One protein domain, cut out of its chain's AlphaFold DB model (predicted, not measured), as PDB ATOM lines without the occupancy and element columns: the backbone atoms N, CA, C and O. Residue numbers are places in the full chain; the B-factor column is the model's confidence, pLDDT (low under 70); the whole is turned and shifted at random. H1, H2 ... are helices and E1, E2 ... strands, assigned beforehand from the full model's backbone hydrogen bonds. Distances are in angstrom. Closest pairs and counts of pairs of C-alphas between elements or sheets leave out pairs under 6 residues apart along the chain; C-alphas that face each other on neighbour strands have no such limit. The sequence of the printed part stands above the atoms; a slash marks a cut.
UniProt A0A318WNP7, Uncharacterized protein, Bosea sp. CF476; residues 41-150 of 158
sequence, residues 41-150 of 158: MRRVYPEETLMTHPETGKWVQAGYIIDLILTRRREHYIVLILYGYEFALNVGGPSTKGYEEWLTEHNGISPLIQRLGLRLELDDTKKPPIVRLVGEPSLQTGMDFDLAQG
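What this domain is: This is residues 41 to 150 of the 158 residues of an uncharacterized protein of Bosea sp. CF476 (UniProt A0A318WNP7). Two four-stranded sheets sit toward the two ends of an elongated domain; the larger, twisted sheet E1-E6-E5-E4 has H1 and the short H2 over one face, and H3 packs near its E4 edge. H2 lies near the middle, and from the second sheet, E3-E2-E8-E7, the turn of residues 124 to 129 sticks out. The 110 printed residues include three named helices and eight named strands, in the order E1 E2 E3 E4 E5 E6 H1 H2 E7 E8 H3; the first sheet is antiparallel, the second mixed, the class mixed. The whole is compact, with a radius of gyration of the C-alphas of 14.5 A and spans of 43 by 26 by 20 A.

How they stand to each other: E1, residues 41 to 43, is an edge strand antiparallel to E6, residues 85 to 90, with N 42 and O 86 3.0 A apart. E4, residues 64 to 70, E5, residues 76 to 82, and E6 form a meander, each strand the antiparallel neighbour of the one before; N 67 and O 79 are 3.0 A apart, N 80 and O 87 2.9 A. H1, residues 97 to 105, is on this sheet at a height of 11.0 A; its closest C-alphas to E6 are Tyr 99 and Ala 88, 7.4 A. H2, residues 111 to 115, is on the same face at a height of 8.4 A, with C-alphas of Leu 112 and Asp 67 7.0 A apart. H3, residues 139 to 148, only grazes the sheet and touches H2, the closest C-alphas being Gly 142 and Arg 115, 4.9 A. E2, residues 50 to 52, and E3, residues 59 to 61, form a hairpin, with N 51 and O 60 2.8 A apart. E2 is parallel to E8, residues 130 to 135, with N 133 and O 50 2.8 A apart. E8 and E7, residues 118 to 123, form a hairpin, with N 121 and O 132 2.8 A apart. In H1, H2 and H3 every O i to N i+4 pair is within hydrogen-bond range.

Where its parts are: E1 begins at C-alpha 41, (31.987, -19.955, -6.254). E4 measures 19.6 A from first to last C-alpha, E5 19.5 A, E6 16.7 A, E7 16.0 A and E8 16.1 A. H1 is 12.3 A long and H3 14.3 A, ending at C-alpha 148, (23.290, -0.139, -16.000).

The domain as a whole: The two C-alphas farthest apart, of Gly 93 and Thr 125, are 45.5 A apart. The printed part has no cut and no long link. Mean pLDDT of the printed part is 93.1, and no printed residue is under 70.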
ATOM      1  N   MET A  41      31.867 -18.857  -5.288       96.50
ATOM      2  CA  MET A  41      31.987 -19.955  -6.254       96.50
ATOM      3  C   MET A  41      30.626 -20.598  -6.507       96.50
ATOM      4  O   MET A  41      29.923 -20.961  -5.567       96.50
ATOM      5  N   ARG A  42      30.261 -20.790  -7.777       97.75
ATOM      6  CA  ARG A  42      28.998 -21.441  -8.161       97.75
ATOM      7  C   ARG A  42      29.103 -22.173  -9.489       97.75
ATOM      8  O   ARG A  42      29.972 -21.886 -10.306       97.75
ATOM      9  N   ARG A  43      28.164 -23.084  -9.738       97.19
ATOM     10  CA  ARG A  43      27.949 -23.651 -11.070       97.19
ATOM     11  C   ARG A  43      27.029 -22.735 -11.879       97.19
ATOM     12  O   ARG A  43      25.991 -22.310 -11.370       97.19
ATOM     13  N   VAL A  44      27.400 -22.444 -13.123       97.06
ATOM     14  CA  VAL A  44      26.586 -21.663 -14.073       97.06
ATOM     15  C   VAL A  44      26.089 -22.506 -15.247       97.06
ATOM     16  O   VAL A  44      25.007 -22.233 -15.753       97.06
ATOM     17  N   TYR A  45      26.817 -23.558 -15.638       96.06
ATOM     18  CA  TYR A  45      26.389 -24.536 -16.651       96.06
ATOM     19  C   TYR A  45      27.179 -25.864 -16.554       96.06
ATOM     20  O   TYR A  45      28.248 -25.878 -15.937       96.06
ATOM     21  N   PRO A  46      26.687 -26.987 -17.124       96.06
ATOM     22  CA  PRO A  46      27.388 -28.285 -17.151       96.06
ATOM     23  C   PRO A  46      28.722 -28.258 -17.906       96.06
ATOM     24  O   PRO A  46      28.932 -27.415 -18.768       96.06
ATOM     25  N   GLU A  47      29.630 -29.185 -17.616       95.00
ATOM     26  CA  GLU A  47      31.023 -29.147 -18.102       95.00
ATOM     27  C   GLU A  47      31.075 -29.411 -19.603       95.00
ATOM     28  O   GLU A  47      31.899 -28.862 -20.324       95.00
ATOM     29  N   GLU A  48      30.110 -30.190 -20.066       95.50
ATOM     30  CA  GLU A  48      29.873 -30.617 -21.433       95.50
ATOM     31  C   GLU A  48      29.220 -29.519 -22.286       95.50
ATOM     32  O   GLU A  48      28.916 -29.747 -23.458       95.50
ATOM     33  N   THR A  49      28.974 -28.337 -21.708       96.94
ATOM     34  CA  THR A  49      28.374 -27.207 -22.419       96.94
ATOM     35  C   THR A  49      29.251 -26.820 -23.601       96.94
ATOM     36  O   THR A  49      30.465 -26.658 -23.467       96.94
ATOM     37  N   LEU A  50      28.630 -26.658 -24.767       96.75
ATOM     38  CA  LEU A  50      29.324 -26.325 -26.007       96.75
ATOM     39  C   LEU A  50      29.246 -24.825 -26.300       96.75
ATOM     40  O   LEU A  50      28.247 -24.187 -26.001       96.75
ATOM     41  N   MET A  51      30.258 -24.282 -26.964       95.31
ATOM     42  CA  MET A  51      30.263 -22.941 -27.553       95.31
ATOM     43  C   MET A  51      30.805 -23.002 -28.982       95.31
ATOM     44  O   MET A  51      31.470 -23.969 -29.367       95.31
ATOM     45  N   THR A  52      30.541 -21.976 -29.780       93.88
ATOM     46  CA  THR A  52      31.158 -21.831 -31.100       93.88
ATOM     47  C   THR A  52      32.585 -21.308 -30.952       93.88
ATOM     48  O   THR A  52      32.847 -20.326 -30.260       93.88
ATOM     49  N   HIS A  53      33.543 -21.965 -31.604       89.12
ATOM     50  CA  HIS A  53      34.907 -21.455 -31.689       89.12
ATOM     51  C   HIS A  53      34.927 -20.210 -32.590       89.12
ATOM     52  O   HIS A  53      34.530 -20.326 -33.755       89.12
ATOM     53  N   PRO A  54      35.451 -19.058 -32.131       83.69
ATOM     54  CA  PRO A  54      35.328 -17.789 -32.852       83.69
ATOM     55  C   PRO A  54      35.962 -17.826 -34.249       83.69
ATOM     56  O   PRO A  54      35.420 -17.265 -35.191       83.69
ATOM     57  N   GLU A  55      37.082 -18.536 -34.411       88.69
ATOM     58  CA  GLU A  55      37.786 -18.584 -35.704       88.69
ATOM     59  C   GLU A  55      37.289 -19.683 -36.655       88.69
ATOM     60  O   GLU A  55      37.424 -19.555 -37.867       88.69
ATOM     61  N   THR A  56      36.750 -20.792 -36.133       92.88
ATOM     62  CA  THR A  56      36.444 -21.980 -36.958       92.88
ATOM     63  C   THR A  56      34.950 -22.233 -37.104       92.88
ATOM     64  O   THR A  56      34.557 -23.065 -37.919       92.88
ATOM     65  N   GLY A  57      34.114 -21.577 -36.292       91.38
ATOM     66  CA  GLY A  57      32.666 -21.785 -36.239       91.38
ATOM     67  C   GLY A  57      32.238 -23.165 -35.727       91.38
ATOM     68  O   GLY A  57      31.046 -23.451 -35.656       91.38
ATOM     69  N   LYS A  58      33.183 -24.045 -35.376       95.00
ATOM     70  CA  LYS A  58      32.884 -25.390 -34.880       95.00
ATOM     71  C   LYS A  58      32.405 -25.334 -33.436       95.00
ATOM     72  O   LYS A  58      32.899 -24.535 -32.646       95.00
ATOM     73  N   TRP A  59      31.496 -26.240 -33.086       94.94
ATOM     74  CA  TRP A  59      31.133 -26.485 -31.695       94.94
ATOM     75  C   TRP A  59      32.301 -27.136 -30.955       94.94
ATOM     76  O   TRP A  59      32.803 -28.180 -31.373       94.94
ATOM     77  N   VAL A  60      32.718 -26.511 -29.862       94.88
ATOM     78  CA  VAL A  60      33.770 -26.971 -28.950       94.88
ATOM     79  C   VAL A  60      33.273 -26.853 -27.513       94.88
ATOM     80  O   VAL A  60      32.285 -26.171 -27.258       94.88
ATOM     81  N   GLN A  61      33.932 -27.509 -26.565       96.00
ATOM     82  CA  GLN A  61      33.599 -27.357 -25.148       96.00
ATOM     83  C   GLN A  61      33.850 -25.913 -24.683       96.00
ATOM     84  O   GLN A  61      34.863 -25.308 -25.039       96.00
ATOM     85  N   ALA A  62      32.938 -25.364 -23.880       94.56
ATOM     86  CA  ALA A  62      33.091 -24.049 -23.275       94.56
ATOM     87  C   ALA A  62      34.202 -24.083 -22.211       94.56
ATOM     88  O   ALA A  62      34.002 -24.582 -21.104       94.56
ATOM     89  N   GLY A  63      35.379 -23.569 -22.579       90.94
ATOM     90  CA  GLY A  63      36.605 -23.649 -21.782       90.94
ATOM     91  C   GLY A  63      36.642 -22.665 -20.618       90.94
ATOM     92  O   GLY A  63      36.361 -23.031 -19.479       90.94
ATOM     93  N   TYR A  64      37.011 -21.413 -20.888       92.19
ATOM     94  CA  TYR A  64      37.064 -20.369 -19.870       92.19
ATOM     95  C   TYR A  64      36.619 -19.014 -20.411       92.19
ATOM     96  O   TYR A  64      36.684 -18.761 -21.612       92.19
ATOM     97  N   ILE A  65      36.180 -18.147 -19.504       90.81
ATOM     98  CA  ILE A  65      35.830 -16.751 -19.770       90.81
ATOM     99  C   ILE A  65      36.268 -15.939 -18.558       90.81
ATOM    100  O   ILE A  65      35.966 -16.336 -17.436       90.81
ATOM    101  N   ILE A  66      36.952 -14.816 -18.756       93.19
ATOM    102  CA  ILE A  66      37.380 -13.935 -17.668       93.19
ATOM    103  C   ILE A  66      37.076 -12.483 -18.013       93.19
ATOM    104  O   ILE A  66      37.319 -12.061 -19.140       93.19
ATOM    105  N   ASP A  67      36.560 -11.722 -17.052       91.88
ATOM    106  CA  ASP A  67      36.425 -10.272 -17.193       91.88
ATOM    107  C   ASP A  67      36.344  -9.574 -15.831       91.88
ATOM    108  O   ASP A  67      36.193 -10.208 -14.780       91.88
ATOM    109  N   LEU A  68      36.453  -8.249 -15.862       91.38
ATOM    110  CA  LEU A  68      36.151  -7.377 -14.742       91.38
ATOM    111  C   LEU A  68      34.682  -6.964 -14.805       91.38
ATOM    112  O   LEU A  68      34.177  -6.571 -15.855       91.38
ATOM    113  N   ILE A  69      34.008  -7.007 -13.662       91.44
ATOM    114  CA  ILE A  69      32.658  -6.467 -13.514       91.44
ATOM    115  C   ILE A  69      32.653  -5.403 -12.426       91.44
ATOM    116  O   ILE A  69      33.372  -5.507 -11.425       91.44
ATOM    117  N   LEU A  70      31.798  -4.404 -12.605       90.56
ATOM    118  CA  LEU A  70      31.431  -3.492 -11.537       90.56
ATOM    119  C   LEU A  70      30.034  -3.842 -11.032       90.56
ATOM    120  O   LEU A  70      29.161  -4.224 -11.802       90.56
ATOM    121  N   THR A  71      29.815  -3.690  -9.734       89.75
ATOM    122  CA  THR A  71      28.477  -3.768  -9.135       89.75
ATOM    123  C   THR A  71      27.956  -2.372  -8.799       89.75
ATOM    124  O   THR A  71      28.728  -1.416  -8.702       89.75
ATOM    125  N   ARG A  72      26.654  -2.244  -8.513       87.31
ATOM    126  CA  ARG A  72      26.042  -0.984  -8.038       87.31
ATOM    127  C   ARG A  72      26.701  -0.398  -6.786       87.31
ATOM    128  O   ARG A  72      26.708   0.815  -6.598       87.31
ATOM    129  N   ARG A  73      27.313  -1.242  -5.947       88.31
ATOM    130  CA  ARG A  73      28.106  -0.819  -4.777       88.31
ATOM    131  C   ARG A  73      29.455  -0.191  -5.144       88.31
ATOM    132  O   ARG A  73      30.204   0.184  -4.248       88.31
ATOM    133  N   ARG A  74      29.785  -0.099  -6.439       87.44
ATOM    134  CA  ARG A  74      31.100   0.303  -6.970       87.44
ATOM    135  C   ARG A  74      32.236  -0.630  -6.538       87.44
ATOM    136  O   ARG A  74      33.401  -0.240  -6.506       87.44
ATOM    137  N   GLU A  75      31.896  -1.875  -6.225       91.56
ATOM    138  CA  GLU A  75      32.872  -2.936  -5.997       91.56
ATOM    139  C   GLU A  75      33.289  -3.520  -7.346       91.56
ATOM    140  O   GLU A  75      32.435  -3.818  -8.187       91.56
ATOM    141  N   HIS A  76      34.597  -3.680  -7.530       91.38
ATOM    142  CA  HIS A  76      35.182  -4.280  -8.720       91.38
ATOM    143  C   HIS A  76      35.445  -5.752  -8.429       91.38
ATOM    144  O   HIS A  76      36.109  -6.079  -7.444       91.38
ATOM    145  N   TYR A  77      34.959  -6.632  -9.292       94.75
ATOM    146  CA  TYR A  77      35.231  -8.060  -9.201       94.75
ATOM    147  C   TYR A  77      35.982  -8.514 -10.439       94.75
ATOM    148  O   TYR A  77      35.649  -8.110 -11.550       94.75
ATOM    149  N   ILE A  78      36.955  -9.397 -10.244       95.50
ATOM    150  CA  ILE A  78      37.409 -10.278 -11.312       95.50
ATOM    151  C   ILE A  78      36.553 -11.539 -11.273       95.50
ATOM    152  O   ILE A  78      36.414 -12.173 -10.222       95.50
ATOM    153  N   VAL A  79      35.946 -11.872 -12.408       96.12
ATOM    154  CA  VAL A  79      35.088 -13.047 -12.546       96.12
ATOM    155  C   VAL A  79      35.689 -13.977 -13.581       96.12
ATOM    156  O   VAL A  79      35.952 -13.562 -14.707       96.12
ATOM    157  N   LEU A  80      35.909 -15.232 -13.196       95.88
ATOM    158  CA  LEU A  80      36.362 -16.307 -14.072       95.88
ATOM    159  C   LEU A  80      35.281 -17.377 -14.125       95.88
ATOM    160  O   LEU A  80      34.890 -17.903 -13.089       95.88
ATOM    161  N   ILE A  81      34.874 -17.776 -15.322       96.00
ATOM    162  CA  ILE A  81      34.207 -19.052 -15.546       96.00
ATOM    163  C   ILE A  81      35.238 -20.030 -16.100       96.00
ATOM    164  O   ILE A  81      35.909 -19.720 -17.078       96.00
ATOM    165  N   LEU A  82      35.349 -21.212 -15.500       95.94
ATOM    166  CA  LEU A  82      36.179 -22.318 -15.970       95.94
ATOM    167  C   LEU A  82      35.325 -23.588 -16.014       95.94
ATOM    168  O   LEU A  82      34.852 -24.051 -14.977       95.94
ATOM    169  N   TYR A  83      35.081 -24.117 -17.213       95.31
ATOM    170  CA  TYR A  83      34.247 -25.301 -17.463       95.31
ATOM    171  C   TYR A  83      32.881 -25.270 -16.742       95.31
ATOM    172  O   TYR A  83      32.352 -26.278 -16.265       95.31
ATOM    173  N   GLY A  84      32.295 -24.073 -16.650       95.38
ATOM    174  CA  GLY A  84      30.988 -23.841 -16.035       95.38
ATOM    175  C   GLY A  84      30.993 -23.621 -14.524       95.38
ATOM    176  O   GLY A  84      29.915 -23.461 -13.949       95.38
ATOM    177  N   TYR A  85      32.161 -23.577 -13.878       97.50
ATOM    178  CA  TYR A  85      32.311 -23.028 -12.531       97.50
ATOM    179  C   TYR A  85      32.693 -21.557 -12.601       97.50
ATOM    180  O   TYR A  85      33.719 -21.218 -13.178       97.50
ATOM    181  N   GLU A  86      31.870 -20.704 -12.007       97.69
ATOM    182  CA  GLU A  86      32.101 -19.271 -11.891       97.69
ATOM    183  C   GLU A  86      32.716 -18.944 -10.529       97.69
ATOM    184  O   GLU A  86      32.198 -19.367  -9.492       97.69
ATOM    185  N   PHE A  87      33.796 -18.173 -10.555       97.00
ATOM    186  CA  PHE A  87      34.514 -17.634  -9.410       97.00
ATOM    187  C   PHE A  87      34.447 -16.115  -9.479       97.00
ATOM    188  O   PHE A  87      34.811 -15.548 -10.508       97.00
ATOM    189  N   ALA A  88      34.028 -15.457  -8.403       96.69
ATOM    190  CA  ALA A  88      34.019 -14.004  -8.302       96.69
ATOM    191  C   ALA A  88      34.842 -13.555  -7.096       96.69
ATOM    192  O   ALA A  88      34.547 -13.917  -5.955       96.69
ATOM    193  N   LEU A  89      35.872 -12.759  -7.365       95.44
ATOM    194  CA  LEU A  89      36.800 -12.233  -6.372       95.44
ATOM    195  C   LEU A  89      36.741 -10.707  -6.408       95.44
ATOM    196  O   LEU A  89      37.029 -10.099  -7.438       95.44
ATOM    197  N   ASN A  90      36.380 -10.087  -5.289       94.62
ATOM    198  CA  ASN A  90      36.426  -8.636  -5.156       94.62
ATOM    199  C   ASN A  90      37.889  -8.186  -5.111       94.62
ATOM    200  O   ASN A  90      38.647  -8.680  -4.284       94.62
ATOM    201  N   VAL A  91      38.299  -7.267  -5.981       93.25
ATOM    202  CA  VAL A  91      39.693  -6.787  -6.028       93.25
ATOM    203  C   VAL A  91      39.939  -5.576  -5.122       93.25
ATOM    204  O   VAL A  91      41.086  -5.198  -4.907       93.25
ATOM    205  N   GLY A  92      38.875  -4.953  -4.608       88.62
ATOM    206  CA  GLY A  92      38.937  -3.746  -3.779       88.62
ATOM    207  C   GLY A  92      38.853  -3.994  -2.269       88.62
ATOM    208  O   GLY A  92      39.170  -3.095  -1.496       88.62
ATOM    209  N   GLY A  93      38.434  -5.183  -1.833       88.50
ATOM    210  CA  GLY A  93      38.371  -5.545  -0.416       88.50
ATOM    211  C   GLY A  93      37.837  -6.962  -0.174       88.50
ATOM    212  O   GLY A  93      37.277  -7.566  -1.092       88.50
ATOM    213  N   PRO A  94      37.967  -7.495   1.054       91.62
ATOM    214  CA  PRO A  94      37.597  -8.869   1.388       91.62
ATOM    215  C   PRO A  94      36.080  -9.015   1.623       91.62
ATOM    216  O   PRO A  94      35.623  -9.284   2.730       91.62
ATOM    217  N   SER A  95      35.268  -8.795   0.586       91.75
ATOM    218  CA  SER A  95      33.804  -8.906   0.655       91.75
ATOM    219  C   SER A  95      33.218  -9.424  -0.655       91.75
ATOM    220  O   SER A  95      33.509  -8.875  -1.714       91.75
ATOM    221  N   THR A  96      32.337 -10.423  -0.572       94.19
ATOM    222  CA  THR A  96      31.539 -10.962  -1.693       94.19
ATOM    223  C   THR A  96      30.129 -10.376  -1.769       94.19
ATOM    224  O   THR A  96      29.364 -10.703  -2.678       94.19
ATOM    225  N   LYS A  97      29.772  -9.489  -0.832       95.00
ATOM    226  CA  LYS A  97      28.396  -9.027  -0.630       95.00
ATOM    227  C   LYS A  97      27.798  -8.344  -1.862       95.00
ATOM    228  O   LYS A  97      26.649  -8.609  -2.194       95.00
ATOM    229  N   GLY A  98      28.551  -7.492  -2.563       94.50
ATOM    230  CA  GLY A  98      28.037  -6.844  -3.773       94.50
ATOM    231  C   GLY A  98      27.760  -7.808  -4.912       94.50
ATOM    232  O   GLY A  98      26.811  -7.601  -5.661       94.50
ATOM    233  N   TYR A  99      28.543  -8.877  -5.021       96.00
ATOM    234  CA  TYR A  99      28.290  -9.922  -6.002       96.00
ATOM    235  C   TYR A  99      27.042 -10.748  -5.642       96.00
ATOM    236  O   TYR A  99      26.202 -10.990  -6.503       96.00
ATOM    237  N   GLU A 100      26.863 -11.118  -4.372       96.44
ATOM    238  CA  GLU A 100      25.666 -11.829  -3.884       96.44
ATOM    239  C   GLU A 100      24.375 -11.007  -4.052       96.44
ATOM    240  O   GLU A 100      23.341 -11.527  -4.484       96.44
ATOM    241  N   GLU A 101      24.439  -9.706  -3.752       95.69
ATOM    242  CA  GLU A 101      23.346  -8.759  -3.992       95.69
ATOM    243  C   GLU A 101      23.025  -8.680  -5.489       95.69
ATOM    244  O   GLU A 101      21.868  -8.849  -5.875       95.69
ATOM    245  N   TRP A 102      24.048  -8.533  -6.341       95.25
ATOM    246  CA  TRP A 102      23.869  -8.513  -7.793       95.25
ATOM    247  C   TRP A 102      23.181  -9.791  -8.291       95.25
ATOM    248  O   TRP A 102      22.215  -9.707  -9.048       95.25
ATOM    249  N   LEU A 103      23.609 -10.970  -7.822       96.75
ATOM    250  CA  LEU A 103      22.971 -12.241  -8.170       96.75
ATOM    251  C   LEU A 103      21.495 -12.263  -7.768       96.75
ATOM    252  O   LEU A 103      20.653 -12.677  -8.562       96.75
ATOM    253  N   THR A 104      21.177 -11.814  -6.555       96.56
ATOM    254  CA  THR A 104      19.799 -11.786  -6.048       96.56
ATOM    255  C   THR A 104      18.910 -10.886  -6.909       96.56
ATOM    256  O   THR A 104      17.813 -11.284  -7.292       96.56
ATOM    257  N   GLU A 105      19.404  -9.705  -7.278       94.75
ATOM    258  CA  GLU A 105      18.691  -8.740  -8.123       94.75
ATOM    259  C   GLU A 105      18.480  -9.231  -9.566       94.75
ATOM    260  O   GLU A 105      17.521  -8.826 -10.222       94.75
ATOM    261  N   HIS A 106      19.353 -10.116 -10.056       94.31
ATOM    262  CA  HIS A 106      19.355 -10.611 -11.437       94.31
ATOM    263  C   HIS A 106      18.942 -12.088 -11.536       94.31
ATOM    264  O   HIS A 106      19.343 -12.793 -12.464       94.31
ATOM    265  N   ASN A 107      18.125 -12.570 -10.590       95.75
ATOM    266  CA  ASN A 107      17.566 -13.930 -10.568       95.75
ATOM    267  C   ASN A 107      18.625 -15.042 -10.680       95.75
ATOM    268  O   ASN A 107      18.399 -16.089 -11.286       95.75
ATOM    269  N   GLY A 108      19.810 -14.800 -10.125       95.81
ATOM    270  CA  GLY A 108      20.927 -15.730 -10.152       95.81
ATOM    271  C   GLY A 108      21.545 -15.925 -11.535       95.81
ATOM    272  O   GLY A 108      22.281 -16.889 -11.717       95.81
ATOM    273  N   ILE A 109      21.306 -15.061 -12.523       95.06
ATOM    274  CA  ILE A 109      22.056 -15.101 -13.791       95.06
ATOM    275  C   ILE A 109      23.550 -14.854 -13.500       95.06
ATOM    276  O   ILE A 109      23.904 -14.352 -12.440       95.06
ATOM    277  N   SER A 110      24.460 -15.297 -14.367       96.12
ATOM    278  CA  SER A 110      25.878 -14.927 -14.244       96.12
ATOM    279  C   SER A 110      26.085 -13.513 -14.801       96.12
ATOM    280  O   SER A 110      25.690 -13.266 -15.947       96.12
ATOM    281  N   PRO A 111      26.733 -12.595 -14.058       95.19
ATOM    282  CA  PRO A 111      27.042 -11.265 -14.578       95.19
ATOM    283  C   PRO A 111      27.968 -11.333 -15.788       95.19
ATOM    284  O   PRO A 111      27.802 -10.549 -16.714       95.19
ATOM    285  N   LEU A 112      28.892 -12.298 -15.831       94.38
ATOM    286  CA  LEU A 112      29.820 -12.455 -16.946       94.38
ATOM    287  C   LEU A 112      29.114 -12.938 -18.221       94.38
ATOM    288  O   LEU A 112      29.349 -12.396 -19.298       94.38
ATOM    289  N   ILE A 113      28.194 -13.903 -18.095       94.94
ATOM    290  CA  ILE A 113      27.350 -14.352 -19.215       94.94
ATOM    291  C   ILE A 113      26.502 -13.184 -19.739       94.94
ATOM    292  O   ILE A 113      26.481 -12.938 -20.944       94.94
ATOM    293  N   GLN A 114      25.847 -12.434 -18.844       94.06
ATOM    294  CA  GLN A 114      24.993 -11.310 -19.233       94.06
ATOM    295  C   GLN A 114      25.789 -10.169 -19.877       94.06
ATOM    296  O   GLN A 114      25.393  -9.668 -20.929       94.06
ATOM    297  N   ARG A 115      26.920  -9.780 -19.279       93.12
ATOM    298  CA  ARG A 115      27.788  -8.703 -19.770       93.12
ATOM    299  C   ARG A 115      28.304  -8.974 -21.181       93.12
ATOM    300  O   ARG A 115      28.388  -8.060 -21.995       93.12
ATOM    301  N   LEU A 116      28.611 -10.233 -21.487       91.69
ATOM    302  CA  LEU A 116      29.067 -10.647 -22.813       91.69
ATOM    303  C   LEU A 116      27.925 -10.868 -23.814       91.69
ATOM    304  O   LEU A 116      28.188 -11.266 -24.942       91.69
ATOM    305  N   GLY A 117      26.663 -10.643 -23.439       93.00
ATOM    306  CA  GLY A 117      25.522 -10.906 -24.324       93.00
ATOM    307  C   GLY A 117      25.336 -12.389 -24.655       93.00
ATOM    308  O   GLY A 117      24.768 -12.728 -25.696       93.00
ATOM    309  N   LEU A 118      25.834 -13.271 -23.789       94.06
ATOM    310  CA  LEU A 118      25.705 -14.711 -23.927       94.06
ATOM    311  C   LEU A 118      24.439 -15.208 -23.221       94.06
ATOM    312  O   LEU A 118      23.884 -14.558 -22.334       94.06
ATOM    313  N   ARG A 119      23.981 -16.397 -23.601       95.44
ATOM    314  CA  ARG A 119      22.877 -17.117 -22.962       95.44
ATOM    315  C   ARG A 119      23.071 -18.621 -23.097       95.44
ATOM    316  O   ARG A 119      23.778 -19.090 -23.988       95.44
ATOM    317  N   LEU A 120      22.409 -19.368 -22.226       96.19
ATOM    318  CA  LEU A 120      22.352 -20.822 -22.310       96.19
ATOM    319  C   LEU A 120      21.122 -21.242 -23.110       96.19
ATOM    320  O   LEU A 120      20.012 -20.788 -22.838       96.19
ATOM    321  N   GLU A 121      21.322 -22.135 -24.068       96.56
ATOM    322  CA  GLU A 121      20.263 -22.811 -24.806       96.56
ATOM    323  C   GLU A 121      20.318 -24.308 -24.519       96.56
ATOM    324  O   GLU A 121      21.381 -24.931 -24.575       96.56
ATOM    325  N   LEU A 122      19.160 -24.885 -24.203       96.31
ATOM    326  CA  LEU A 122      18.993 -26.317 -24.000       96.31
ATOM    327  C   LEU A 122      18.419 -26.941 -25.273       96.31
ATOM    328  O   LEU A 122      17.354 -26.545 -25.736       96.31
ATOM    329  N   ASP A 123      19.113 -27.938 -25.805       93.88
ATOM    330  CA  ASP A 123      18.634 -28.808 -26.875       93.88
ATOM    331  C   ASP A 123      18.172 -30.132 -26.254       93.88
ATOM    332  O   ASP A 123      18.958 -31.064 -26.054       93.88
ATOM    333  N   ASP A 124      16.887 -30.181 -25.901       94.50
ATOM    334  CA  ASP A 124      16.213 -31.330 -25.287       94.50
ATOM    335  C   ASP A 124      15.818 -32.416 -26.303       94.50
ATOM    336  O   ASP A 124      15.458 -33.535 -25.925       94.50
ATOM    337  N   THR A 125      15.949 -32.127 -27.600       93.88
ATOM    338  CA  THR A 125      15.708 -33.098 -28.677       93.88
ATOM    339  C   THR A 125      16.780 -34.190 -28.715       93.88
ATOM    340  O   THR A 125      16.561 -35.279 -29.257       93.88
ATOM    341  N   LYS A 126      17.952 -33.916 -28.132       89.38
ATOM    342  CA  LYS A 126      19.068 -34.854 -28.009       89.38
ATOM    343  C   LYS A 126      18.963 -35.665 -26.720       89.38
ATOM    344  O   LYS A 126      18.453 -35.210 -25.702       89.38
ATOM    345  N   LYS A 127      19.466 -36.902 -26.767       91.06
ATOM    346  CA  LYS A 127      19.577 -37.793 -25.605       91.06
ATOM    347  C   LYS A 127      21.038 -38.247 -25.467       91.06
ATOM    348  O   LYS A 127      21.465 -39.053 -26.293       91.06
ATOM    349  N   PRO A 128      21.794 -37.752 -24.466       89.88
ATOM    350  CA  PRO A 128      21.385 -36.776 -23.444       89.88
ATOM    351  C   PRO A 128      21.139 -35.362 -24.020       89.88
ATOM    352  O   PRO A 128      21.633 -35.072 -25.115       89.88
ATOM    353  N   PRO A 129      20.388 -34.493 -23.311       93.81
ATOM    354  CA  PRO A 129      20.226 -33.094 -23.695       93.81
ATOM    355  C   PRO A 129      21.574 -32.382 -23.791       93.81
ATOM    356  O   PRO A 129      22.477 -32.643 -22.994       93.81
ATOM    357  N   ILE A 130      21.703 -31.470 -24.751       95.38
ATOM    358  CA  ILE A 130      22.928 -30.688 -24.950       95.38
ATOM    359  C   ILE A 130      22.671 -29.255 -24.502       95.38
ATOM    360  O   ILE A 130      21.693 -28.641 -24.915       95.38
ATOM    361  N   VAL A 131      23.576 -28.708 -23.694       97.31
ATOM    362  CA  VAL A 131      23.575 -27.286 -23.339       97.31
ATOM    363  C   VAL A 131      24.564 -26.554 -24.241       97.31
ATOM    364  O   VAL A 131      25.684 -27.020 -24.460       97.31
ATOM    365  N   ARG A 132      24.152 -25.410 -24.783       97.25
ATOM    366  CA  ARG A 132      24.983 -24.545 -25.621       97.25
ATOM    367  C   ARG A 132      25.062 -23.157 -25.004       97.25
ATOM    368  O   ARG A 132      24.038 -22.582 -24.654       97.25
ATOM    369  N   LEU A 133      26.265 -22.617 -24.898       96.50
ATOM    370  CA  LEU A 133      26.509 -21.211 -24.627       96.50
ATOM    371  C   LEU A 133      26.552 -20.483 -25.970       96.50
ATOM    372  O   LEU A 133      27.425 -20.744 -26.800       96.50
ATOM    373  N   VAL A 134      25.578 -19.608 -26.197       95.81
ATOM    374  CA  VAL A 134      25.385 -18.912 -27.472       95.81
ATOM    375  C   VAL A 134      25.243 -17.414 -27.260       95.81
ATOM    376  O   VAL A 134      24.851 -16.961 -26.188       95.81
ATOM    377  N   GLY A 135      25.508 -16.641 -28.303       92.56
ATOM    378  CA  GLY A 135      25.462 -15.184 -28.281       92.56
ATOM    379  C   GLY A 135      26.628 -14.613 -29.070       92.56
ATOM    380  O   GLY A 135      27.540 -15.343 -29.447       92.56
ATOM    381  N   GLU A 136      26.577 -13.311 -29.313       88.81
ATOM    382  CA  GLU A 136      27.612 -12.579 -30.039       88.81
ATOM    383  C   GLU A 136      28.229 -11.560 -29.078       88.81
ATOM    384  O   GLU A 136      27.621 -10.512 -28.831       88.81
ATOM    385  N   PRO A 137      29.402 -11.863 -28.489       86.69
ATOM    386  CA  PRO A 137      30.098 -10.923 -27.629       86.69
ATOM    387  C   PRO A 137      30.344  -9.604 -28.344       86.69
ATOM    388  O   PRO A 137      30.924  -9.560 -29.429       86.69
ATOM    389  N   SER A 138      29.918  -8.509 -27.721       86.75
ATOM    390  CA  SER A 138      30.120  -7.172 -28.263       86.75
ATOM    391  C   SER A 138      30.582  -6.216 -27.172       86.75
ATOM    392  O   SER A 138      30.114  -6.271 -26.032       86.75
ATOM    393  N   LEU A 139      31.494  -5.313 -27.537       86.56
ATOM    394  CA  LEU A 139      31.963  -4.266 -26.630       86.56
ATOM    395  C   LEU A 139      30.799  -3.380 -26.162       86.56
ATOM    396  O   LEU A 139      30.753  -3.007 -24.996       86.56
ATOM    397  N   GLN A 140      29.849  -3.090 -27.056       89.81
ATOM    398  CA  GLN A 140      28.692  -2.260 -26.737       89.81
ATOM    399  C   GLN A 140      27.817  -2.908 -25.660       89.81
ATOM    400  O   GLN A 140      27.450  -2.235 -24.706       89.81
ATOM    401  N   THR A 141      27.563  -4.218 -25.751       90.31
ATOM    402  CA  THR A 141      26.806  -4.955 -24.724       90.31
ATOM    403  C   THR A 141      27.482  -4.859 -23.357       90.31
ATOM    404  O   THR A 141      26.808  -4.644 -22.352       90.31
ATOM    405  N   GLY A 142      28.815  -4.968 -23.319       89.38
ATOM    406  CA  GLY A 142      29.585  -4.801 -22.087       89.38
ATOM    407  C   GLY A 142      29.483  -3.384 -21.518       89.38
ATOM    408  O   GLY A 142      29.247  -3.218 -20.326       89.38
ATOM    409  N   MET A 143      29.582  -2.362 -22.372       88.81
ATOM    410  CA  MET A 143      29.421  -0.962 -21.963       88.81
ATOM    411  C   MET A 143      28.012  -0.676 -21.430       88.81
ATOM    412  O   MET A 143      27.876  -0.024 -20.400       88.81
ATOM    413  N   ASP A 144      26.972  -1.179 -22.097       91.00
ATOM    414  CA  ASP A 144      25.578  -1.011 -21.672       91.00
ATOM    415  C   ASP A 144      25.321  -1.715 -20.333       91.00
ATOM    416  O   ASP A 144      24.649  -1.169 -19.454       91.00
ATOM    417  N   PHE A 145      25.905  -2.905 -20.152       91.69
ATOM    418  CA  PHE A 145      25.897  -3.617 -18.879       91.69
ATOM    419  C   PHE A 145      26.542  -2.781 -17.770       91.69
ATOM    420  O   PHE A 145      25.929  -2.617 -16.716       91.69
ATOM    421  N   ASP A 146      27.742  -2.240 -18.010       88.12
ATOM    422  CA  ASP A 146      28.493  -1.454 -17.028       88.12
ATOM    423  C   ASP A 146      27.739  -0.149 -16.683       88.12
ATOM    424  O   ASP A 146      27.586   0.189 -15.507       88.12
ATOM    425  N   LEU A 147      27.170   0.543 -17.678       88.06
ATOM    426  CA  LEU A 147      26.325   1.730 -17.479       88.06
ATOM    427  C   LEU A 147      25.103   1.427 -16.598       88.06
ATOM    428  O   LEU A 147      24.794   2.198 -15.688       88.06
ATOM    429  N   ALA A 148      24.446   0.280 -16.799       88.69
ATOM    430  CA  ALA A 148      23.290  -0.139 -16.000       88.69
ATOM    431  C   ALA A 148      23.616  -0.373 -14.508       88.69
ATOM    432  O   ALA A 148      22.706  -0.419 -13.671       88.69
ATOM    433  N   GLN A 149      24.901  -0.476 -14.149       85.25
ATOM    434  CA  GLN A 149      25.362  -0.552 -12.759       85.25
ATOM    435  C   GLN A 149      25.495   0.830 -12.092       85.25
ATOM    436  O   GLN A 149      25.926   0.912 -10.943       85.25
ATOM    437  N   GLY A 150      25.098   1.916 -12.767       77.00
ATOM    438  CA  GLY A 150      25.174   3.282 -12.236       77.00
ATOM    439  C   GLY A 150      26.555   3.918 -12.410       77.00
ATOM    440  O   GLY A 150      26.990   4.717 -11.576       77.00
TER     441      GLY A 150